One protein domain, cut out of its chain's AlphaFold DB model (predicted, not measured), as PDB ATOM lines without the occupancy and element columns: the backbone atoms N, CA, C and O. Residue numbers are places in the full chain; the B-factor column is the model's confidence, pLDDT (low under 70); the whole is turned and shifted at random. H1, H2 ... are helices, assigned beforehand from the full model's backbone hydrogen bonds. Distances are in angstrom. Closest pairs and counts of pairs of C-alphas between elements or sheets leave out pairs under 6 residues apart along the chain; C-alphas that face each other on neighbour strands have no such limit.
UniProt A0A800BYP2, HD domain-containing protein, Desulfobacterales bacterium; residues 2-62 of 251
ATOM      1  N   THR A   2     124.133 148.890 117.771       53.84
ATOM      2  CA  THR A   2     125.266 148.652 116.849       53.84
ATOM      3  C   THR A   2     125.519 149.814 115.890       53.84
ATOM      4  O   THR A   2     124.545 150.346 115.355       53.84
ATOM      5  N   SER A   3     126.777 150.150 115.588       62.59
ATOM      6  CA  SER A   3     127.126 151.070 114.487       62.59
ATOM      7  C   SER A   3     128.464 150.703 113.821       62.59
ATOM      8  O   SER A   3     129.195 149.846 114.322       62.59
ATOM      9  N   ILE A   4     128.788 151.350 112.697       60.78
ATOM     10  CA  ILE A   4     130.081 151.227 112.009       60.78
ATOM     11  C   ILE A   4     131.137 152.003 112.811       60.78
ATOM     12  O   ILE A   4     131.450 153.134 112.484       60.78
ATOM     13  N   GLY A   5     131.636 151.402 113.893       63.91
ATOM     14  CA  GLY A   5     132.960 151.629 114.497       63.91
ATOM     15  C   GLY A   5     133.458 153.050 114.802       63.91
ATOM     16  O   GLY A   5     134.632 153.182 115.137       63.91
ATOM     17  N   ASP A   6     132.652 154.107 114.693       73.38
ATOM     18  CA  ASP A   6     133.128 155.478 114.853       73.38
ATOM     19  C   ASP A   6     132.841 156.029 116.259       73.38
ATOM     20  O   ASP A   6     131.798 155.795 116.877       73.38
ATOM     21  N   LYS A   7     133.813 156.785 116.784       72.94
ATOM     22  CA  LYS A   7     133.806 157.332 118.151       72.94
ATOM     23  C   LYS A   7     132.585 158.222 118.422       72.94
ATOM     24  O   LYS A   7     132.104 158.280 119.552       72.94
ATOM     25  N   THR A   8     132.068 158.882 117.387       80.00
ATOM     26  CA  THR A   8     130.892 159.757 117.465       80.00
ATOM     27  C   THR A   8     129.627 158.957 117.762       80.00
ATOM     28  O   THR A   8     128.847 159.344 118.634       80.00
ATOM     29  N   SER A   9     129.446 157.809 117.106       77.81
ATOM     30  CA  SER A   9     128.303 156.925 117.346       77.81
ATOM     31  C   SER A   9     128.328 156.281 118.731       77.81
ATOM     32  O   SER A   9     127.272 156.160 119.354       77.81
ATOM     33  N   LEU A  10     129.511 155.927 119.246       75.44
ATOM     34  CA  LEU A  10     129.667 155.437 120.621       75.44
ATOM     35  C   LEU A  10     129.225 156.501 121.638       75.44
ATOM     36  O   LEU A  10     128.357 156.241 122.468       75.44
ATOM     37  N   ILE A  11     129.771 157.719 121.535       79.62
ATOM     38  CA  ILE A  11     129.435 158.828 122.442       79.62
ATOM     39  C   ILE A  11     127.944 159.173 122.350       79.62
ATOM     40  O   ILE A  11     127.300 159.385 123.376       79.62
ATOM     41  N   SER A  12     127.371 159.194 121.141       81.81
ATOM     42  CA  SER A  12     125.938 159.442 120.964       81.81
ATOM     43  C   SER A  12     125.060 158.333 121.542       81.81
ATOM     44  O   SER A  12     123.913 158.618 121.882       81.81
ATOM     45  N   ALA A  13     125.517 157.083 121.573       77.88
ATOM     46  CA  ALA A  13     124.741 155.988 122.139       77.88
ATOM     47  C   ALA A  13     124.744 156.055 123.669       77.88
ATOM     48  O   ALA A  13     123.675 156.020 124.274       77.88
ATOM     49  N   LEU A  14     125.921 156.233 124.275       79.44
ATOM     50  CA  LEU A  14     126.057 156.337 125.729       79.44
ATOM     51  C   LEU A  14     125.318 157.568 126.279       79.44
ATOM     52  O   LEU A  14     124.593 157.465 127.263       79.44
ATOM     53  N   SER A  15     125.392 158.721 125.602       81.69
ATOM     54  CA  SER A  15     124.669 159.935 126.026       81.69
ATOM     55  C   SER A  15     123.144 159.826 125.926       81.69
ATOM     56  O   SER A  15     122.430 160.605 126.554       81.69
ATOM     57  N   LYS A  16     122.634 158.855 125.160       84.88
ATOM     58  CA  LYS A  16     121.204 158.534 125.053       84.88
ATOM     59  C   LYS A  16     120.767 157.430 126.025       84.88
ATOM     60  O   LYS A  16     119.640 156.956 125.910       84.88
ATOM     61  N   GLY A  17     121.637 157.036 126.959       77.69
ATOM     62  CA  GLY A  17     121.336 156.049 127.994       77.69
ATOM     63  C   GLY A  17     121.553 154.599 127.566       77.69
ATOM     64  O   GLY A  17     120.939 153.710 128.141       77.69
ATOM     65  N   ALA A  18     122.374 154.337 126.543       78.06
ATOM     66  CA  ALA A  18     122.817 152.970 126.286       78.06
ATOM     67  C   ALA A  18     123.847 152.552 127.343       78.06
ATOM     68  O   ALA A  18     124.856 153.235 127.501       78.06
ATOM     69  N   ASP A  19     123.621 151.415 128.001       73.12
ATOM     70  CA  ASP A  19     124.583 150.839 128.951       73.12
ATOM     71  C   ASP A  19     125.801 150.228 128.247       73.12
ATOM     72  O   ASP A  19     126.896 150.187 128.805       73.12
ATOM     73  N   ASP A  20     125.624 149.763 127.004       74.81
ATOM     74  CA  ASP A  20     126.701 149.183 126.206       74.81
ATOM     75  C   ASP A  20     126.522 149.397 124.688       74.81
ATOM     76  O   ASP A  20     125.449 149.756 124.181       74.81
ATOM     77  N   PHE A  21     127.601 149.180 123.935       77.25
ATOM     78  CA  PHE A  21     127.697 149.422 122.502       77.25
ATOM     79  C   PHE A  21     128.556 148.367 121.794       77.25
ATOM     80  O   PHE A  21     129.680 148.089 122.202       77.25
ATOM     81  N   LEU A  22     128.057 147.843 120.669       77.00
ATOM     82  CA  LEU A  22     128.772 146.886 119.821       77.00
ATOM     83  C   LEU A  22     129.163 147.507 118.478       77.00
ATOM     84  O   LEU A  22     128.383 148.229 117.846       77.00
ATOM     85  N   ILE A  23     130.366 147.187 118.012       79.31
ATOM     86  CA  ILE A  23     130.870 147.616 116.705       79.31
ATOM     87  C   ILE A  23     130.526 146.549 115.661       79.31
ATOM     88  O   ILE A  23     130.618 145.357 115.933       79.31
ATOM     89  N   LYS A  24     130.102 146.971 114.462       78.38
ATOM     90  CA  LYS A  24     129.887 146.047 113.338       78.38
ATOM     91  C   LYS A  24     131.163 145.812 112.514       78.38
ATOM     92  O   LYS A  24     131.885 146.778 112.272       78.38
ATOM     93  N   PRO A  25     131.353 144.593 111.969       81.31
ATOM     94  CA  PRO A  25     130.535 143.397 112.207       81.31
ATOM     95  C   PRO A  25     130.731 142.881 113.640       81.31
ATOM     96  O   PRO A  25     131.854 142.836 114.124       81.31
ATOM     97  N   ALA A  26     129.631 142.546 114.321       74.62
ATOM     98  CA  ALA A  26     129.701 142.077 115.702       74.62
ATOM     99  C   ALA A  26     130.362 140.695 115.737       74.62
ATOM    100  O   ALA A  26     129.984 139.821 114.955       74.62
ATOM    101  N   MET A  27     131.328 140.515 116.636       86.69
ATOM    102  CA  MET A  27     131.941 139.216 116.902       86.69
ATOM    103  C   MET A  27     131.075 138.451 117.904       86.69
ATOM    104  O   MET A  27     130.662 139.010 118.922       86.69
ATOM    105  N   GLU A  28     130.781 137.187 117.607       86.81
ATOM    106  CA  GLU A  28     129.911 136.354 118.443       86.81
ATOM    107  C   GLU A  28     130.514 136.155 119.841       86.81
ATOM    108  O   GLU A  28     129.816 136.303 120.844       86.81
ATOM    109  N   GLU A  29     131.831 135.952 119.921       88.25
ATOM    110  CA  GLU A  29     132.560 135.782 121.178       88.25
ATOM    111  C   GLU A  29     132.540 137.056 122.038       88.25
ATOM    112  O   GLU A  29     132.377 136.992 123.257       88.25
ATOM    113  N   GLU A  30     132.665 138.234 121.411       86.19
ATOM    114  CA  GLU A  30     132.590 139.523 122.112       86.19
ATOM    115  C   GLU A  30     131.184 139.758 122.677       86.19
ATOM    116  O   GLU A  30     131.032 140.165 123.833       86.19
ATOM    117  N   LEU A  31     130.150 139.481 121.876       85.56
ATOM    118  CA  LEU A  31     128.759 139.592 122.304       85.56
ATOM    119  C   LEU A  31     128.480 138.673 123.498       85.56
ATOM    120  O   LEU A  31     127.878 139.117 124.476       85.56
ATOM    121  N   GLN A  32     128.939 137.421 123.439       87.94
ATOM    122  CA  GLN A  32     128.737 136.462 124.518       87.94
ATOM    123  C   GLN A  32     129.389 136.936 125.825       87.94
ATOM    124  O   GLN A  32     128.716 136.984 126.855       87.94
ATOM    125  N   LEU A  33     130.651 137.378 125.783       86.88
ATOM    126  CA  LEU A  33     131.353 137.894 126.965       86.88
ATOM    127  C   LEU A  33     130.660 139.122 127.572       86.88
ATOM    128  O   LEU A  33     130.578 139.257 128.794       86.88
ATOM    129  N   ARG A  34     130.132 140.025 126.739       85.12
ATOM    130  CA  ARG A  34     129.382 141.202 127.212       85.12
ATOM    131  C   ARG A  34     128.062 140.814 127.871       85.12
ATOM    132  O   ARG A  34     127.744 141.351 128.930       85.12
ATOM    133  N   ILE A  35     127.329 139.853 127.304       87.00
ATOM    134  CA  ILE A  35     126.101 139.320 127.912       87.00
ATOM    135  C   ILE A  35     126.417 138.653 129.255       87.00
ATOM    136  O   ILE A  35     125.741 138.928 130.245       87.00
ATOM    137  N   GLU A  36     127.457 137.820 129.326       87.94
ATOM    138  CA  GLU A  36     127.888 137.171 130.570       87.94
ATOM    139  C   GLU A  36     128.266 138.195 131.651       87.94
ATOM    140  O   GLU A  36     127.830 138.072 132.800       87.94
ATOM    141  N   ASN A  37     128.993 139.252 131.278       86.06
ATOM    142  CA  ASN A  37     129.323 140.355 132.179       86.06
ATOM    143  C   ASN A  37     128.073 141.107 132.659       86.06
ATOM    144  O   ASN A  37     127.933 141.334 133.861       86.06
ATOM    145  N   GLY A  38     127.150 141.444 131.755       84.69
ATOM    146  CA  GLY A  38     125.890 142.107 132.101       84.69
ATOM    147  C   GLY A  38     125.029 141.262 133.044       84.69
ATOM    148  O   GLY A  38     124.552 141.754 134.064       84.69
ATOM    149  N   MET A  39     124.903 139.958 132.772       86.94
ATOM    150  CA  MET A  39     124.194 139.027 133.656       86.94
ATOM    151  C   MET A  39     124.848 138.926 135.037       86.94
ATOM    152  O   MET A  39     124.141 138.824 136.040       86.94
ATOM    153  N   ARG A  40     126.184 138.947 135.114       85.00
ATOM    154  CA  ARG A  40     126.902 138.929 136.393       85.00
ATOM    155  C   ARG A  40     126.605 140.182 137.219       85.00
ATOM    156  O   ARG A  40     126.327 140.045 138.406       85.00
ATOM    157  N   LEU A  41     126.617 141.363 136.597       82.81
ATOM    158  CA  LEU A  41     126.300 142.629 137.268       82.81
ATOM    159  C   LEU A  41     124.863 142.644 137.803       82.81
ATOM    160  O   LEU A  41     124.652 142.961 138.970       82.81
ATOM    161  N   LEU A  42     123.890 142.208 136.995       82.00
ATOM    162  CA  LEU A  42     122.488 142.114 137.421       82.00
ATOM    163  C   LEU A  42     122.299 141.154 138.602       82.00
ATOM    164  O   LEU A  42     121.547 141.452 139.529       82.00
ATOM    165  N   ARG A  43     122.998 140.010 138.600       85.56
ATOM    166  CA  ARG A  43     122.965 139.063 139.726       85.56
ATOM    167  C   ARG A  43     123.539 139.672 141.000       85.56
ATOM    168  O   ARG A  43     122.963 139.463 142.060       85.56
ATOM    169  N   GLN A  44     124.638 140.421 140.898       81.31
ATOM    170  CA  GLN A  44     125.239 141.107 142.044       81.31
ATOM    171  C   GLN A  44     124.307 142.187 142.606       81.31
ATOM    172  O   GLN A  44     124.079 142.210 143.809       81.31
ATOM    173  N   GLN A  45     123.701 143.015 141.751       79.62
ATOM    174  CA  GLN A  45     122.714 144.012 142.186       79.62
ATOM    175  C   GLN A  45     121.511 143.358 142.875       79.62
ATOM    176  O   GLN A  45     121.142 143.751 143.976       79.62
ATOM    177  N   SER A  46     120.961 142.297 142.277       84.69
ATOM    178  CA  SER A  46     119.838 141.551 142.865       84.69
ATOM    179  C   SER A  46     120.200 140.936 144.224       84.69
ATOM    180  O   SER A  46     119.354 140.824 145.108       84.69
ATOM    181  N   GLN A  47     121.456 140.512 144.400       86.25
ATOM    182  CA  GLN A  47     121.956 139.984 145.668       86.25
ATOM    183  C   GLN A  47     122.038 141.079 146.739       86.25
ATOM    184  O   GLN A  47     121.584 140.848 147.859       86.25
ATOM    185  N   ASP A  48     122.574 142.253 146.400       84.94
ATOM    186  CA  ASP A  48     122.682 143.389 147.321       84.94
ATOM    187  C   ASP A  48     121.284 143.871 147.773       84.94
ATOM    188  O   ASP A  48     121.049 144.097 148.960       84.94
ATOM    189  N   GLU A  49     120.319 143.933 146.848       86.19
ATOM    190  CA  GLU A  49     118.917 144.266 147.148       86.19
ATOM    191  C   GLU A  49     118.256 143.236 148.076       86.19
ATOM    192  O   GLU A  49     117.538 143.602 149.010       86.19
ATOM    193  N   LEU A  50     118.518 141.943 147.858       89.50
ATOM    194  CA  LEU A  50     117.991 140.875 148.706       89.50
ATOM    195  C   LEU A  50     118.591 140.919 150.118       89.50
ATOM    196  O   LEU A  50     117.869 140.708 151.092       89.50
ATOM    197  N   ILE A  51     119.887 141.211 150.240       88.19
ATOM    198  CA  ILE A  51     120.558 141.394 151.534       88.19
ATOM    199  C   ILE A  51     119.906 142.535 152.308       88.19
ATOM    200  O   ILE A  51     119.539 142.351 153.469       88.19
ATOM    201  N   LEU A  52     119.693 143.678 151.655       87.19
ATOM    202  CA  LEU A  52     119.024 144.815 152.277       87.19
ATOM    203  C   LEU A  52     117.588 144.465 152.694       87.19
ATOM    204  O   LEU A  52     117.165 144.831 153.787       87.19
ATOM    205  N   ALA A  53     116.843 143.723 151.871       87.88
ATOM    206  CA  ALA A  53     115.488 143.287 152.208       87.88
ATOM    207  C   ALA A  53     115.450 142.366 153.443       87.88
ATOM    208  O   ALA A  53     114.577 142.519 154.297       87.88
ATOM    209  N   LEU A  54     116.400 141.433 153.564       89.62
ATOM    210  CA  LEU A  54     116.511 140.545 154.726       89.62
ATOM    211  C   LEU A  54     116.928 141.302 155.991       89.62
ATOM    212  O   LEU A  54     116.364 141.061 157.057       89.62
ATOM    213  N   ALA A  55     117.868 142.241 155.869       89.88
ATOM    214  CA  ALA A  55     118.258 143.122 156.964       89.88
ATOM    215  C   ALA A  55     117.061 143.949 157.460       89.88
ATOM    216  O   ALA A  55     116.750 143.919 158.650       89.88
ATOM    217  N   LYS A  56     116.311 144.573 156.540       87.38
ATOM    218  CA  LYS A  56     115.083 145.321 156.857       87.38
ATOM    219  C   LYS A  56     114.015 144.463 157.522       87.38
ATOM    220  O   LYS A  56     113.272 144.958 158.358       87.38
ATOM    221  N   LEU A  57     113.917 143.178 157.176       87.12
ATOM    222  CA  LEU A  57     112.979 142.268 157.833       87.12
ATOM    223  C   LEU A  57     113.348 142.024 159.307       87.12
ATOM    224  O   LEU A  57     112.451 141.934 160.143       87.12
ATOM    225  N   SER A  58     114.643 141.917 159.623       86.88
ATOM    226  CA  SER A  58     115.117 141.832 161.012       86.88
ATOM    227  C   SER A  58     114.892 143.148 161.752       86.88
ATOM    228  O   SER A  58     114.347 143.142 162.853       86.88
ATOM    229  N   GLU A  59     115.222 144.270 161.109       83.88
ATOM    230  CA  GLU A  59     115.029 145.615 161.656       83.88
ATOM    231  C   GLU A  59     113.552 145.944 161.901       83.88
ATOM    232  O   GLU A  59     113.221 146.564 162.895       83.88
ATOM    233  N   TYR A  60     112.624 145.456 161.071       82.44
ATOM    234  CA  TYR A  60     111.186 145.655 161.291       82.44
ATOM    235  C   TYR A  60     110.690 145.050 162.615       82.44
ATOM    236  O   TYR A  60     109.639 145.437 163.126       82.44
ATOM    237  N   ARG A  61     111.427 144.076 163.170       83.38
ATOM    238  CA  ARG A  61     111.173 143.549 164.514       83.38
ATOM    239  C   ARG A  61     111.873 144.338 165.614       83.38
ATOM    240  O   ARG A  61     111.518 144.131 166.762       83.38
ATOM    241  N   SER A  62     112.856 145.185 165.332       74.06
ATOM    242  CA  SER A  62     113.448 146.087 166.321       74.06
ATOM    243  C   SER A  62     112.807 147.475 166.227       74.06
ATOM    244  O   SER A  62     112.259 147.872 165.207       74.06
TER     245      SER A  62
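Overview. This is residues 2 to 62 of the 251 residues of the protein "HD domain-containing protein" of Desulfobacterales bacterium (UniProt A0A800BYP2). One long helix, H2, makes the longest axis, and its residues 39 to 59 stick out as a free arm from a small head. In the head, the short helix H1 lies off to one side of the beginning of H2, and residues 15 to 27 wind through the space between the two helices. The printed part has 61 residues with two named helices, H1 then H2, and no named strand; its class is all helix. It is extended, with a radius of gyration of the C-alphas of 18.1 A, and spans 57 by 26 by 10 A.

Along the chain. Find C-alpha 28 at (129.911, 136.354, 118.443); from there H2, residues 28 to 59, runs 46.6 A to C-alpha 59 at (115.029, 145.615, 161.656). Then go back to C-alpha 7 at (133.806, 157.332, 118.151), where H1, residues 7 to 14, begins; it is 10.9 A long.

Arrangement. Compare H2 with H1 and you will find them apart, with no C-alpha of the one within 8 A of the other. Look at residues 2 to 3 and residues 22 to 23: they form a short parallel pairing, within stretches too short to be named strands. In H1 and H2 every O i to N i+4 pair is within hydrogen-bond range.

Size, cuts and confidence. The C-alphas of Ile 4 and Ser 62 are the two farthest apart, at 57.0 A. Residues 39 to 62, of which 39 to 59 belong to H2, stand free; without them the body has 37 residues and spans 24 by 20 by 10 A. The link from H1 to H2 is long, with 13 residues, and the printed part has no cut. In the B-factor column the mean pLDDT of the printed part is 81.3, and residues 2 to 5 of this model are under 70.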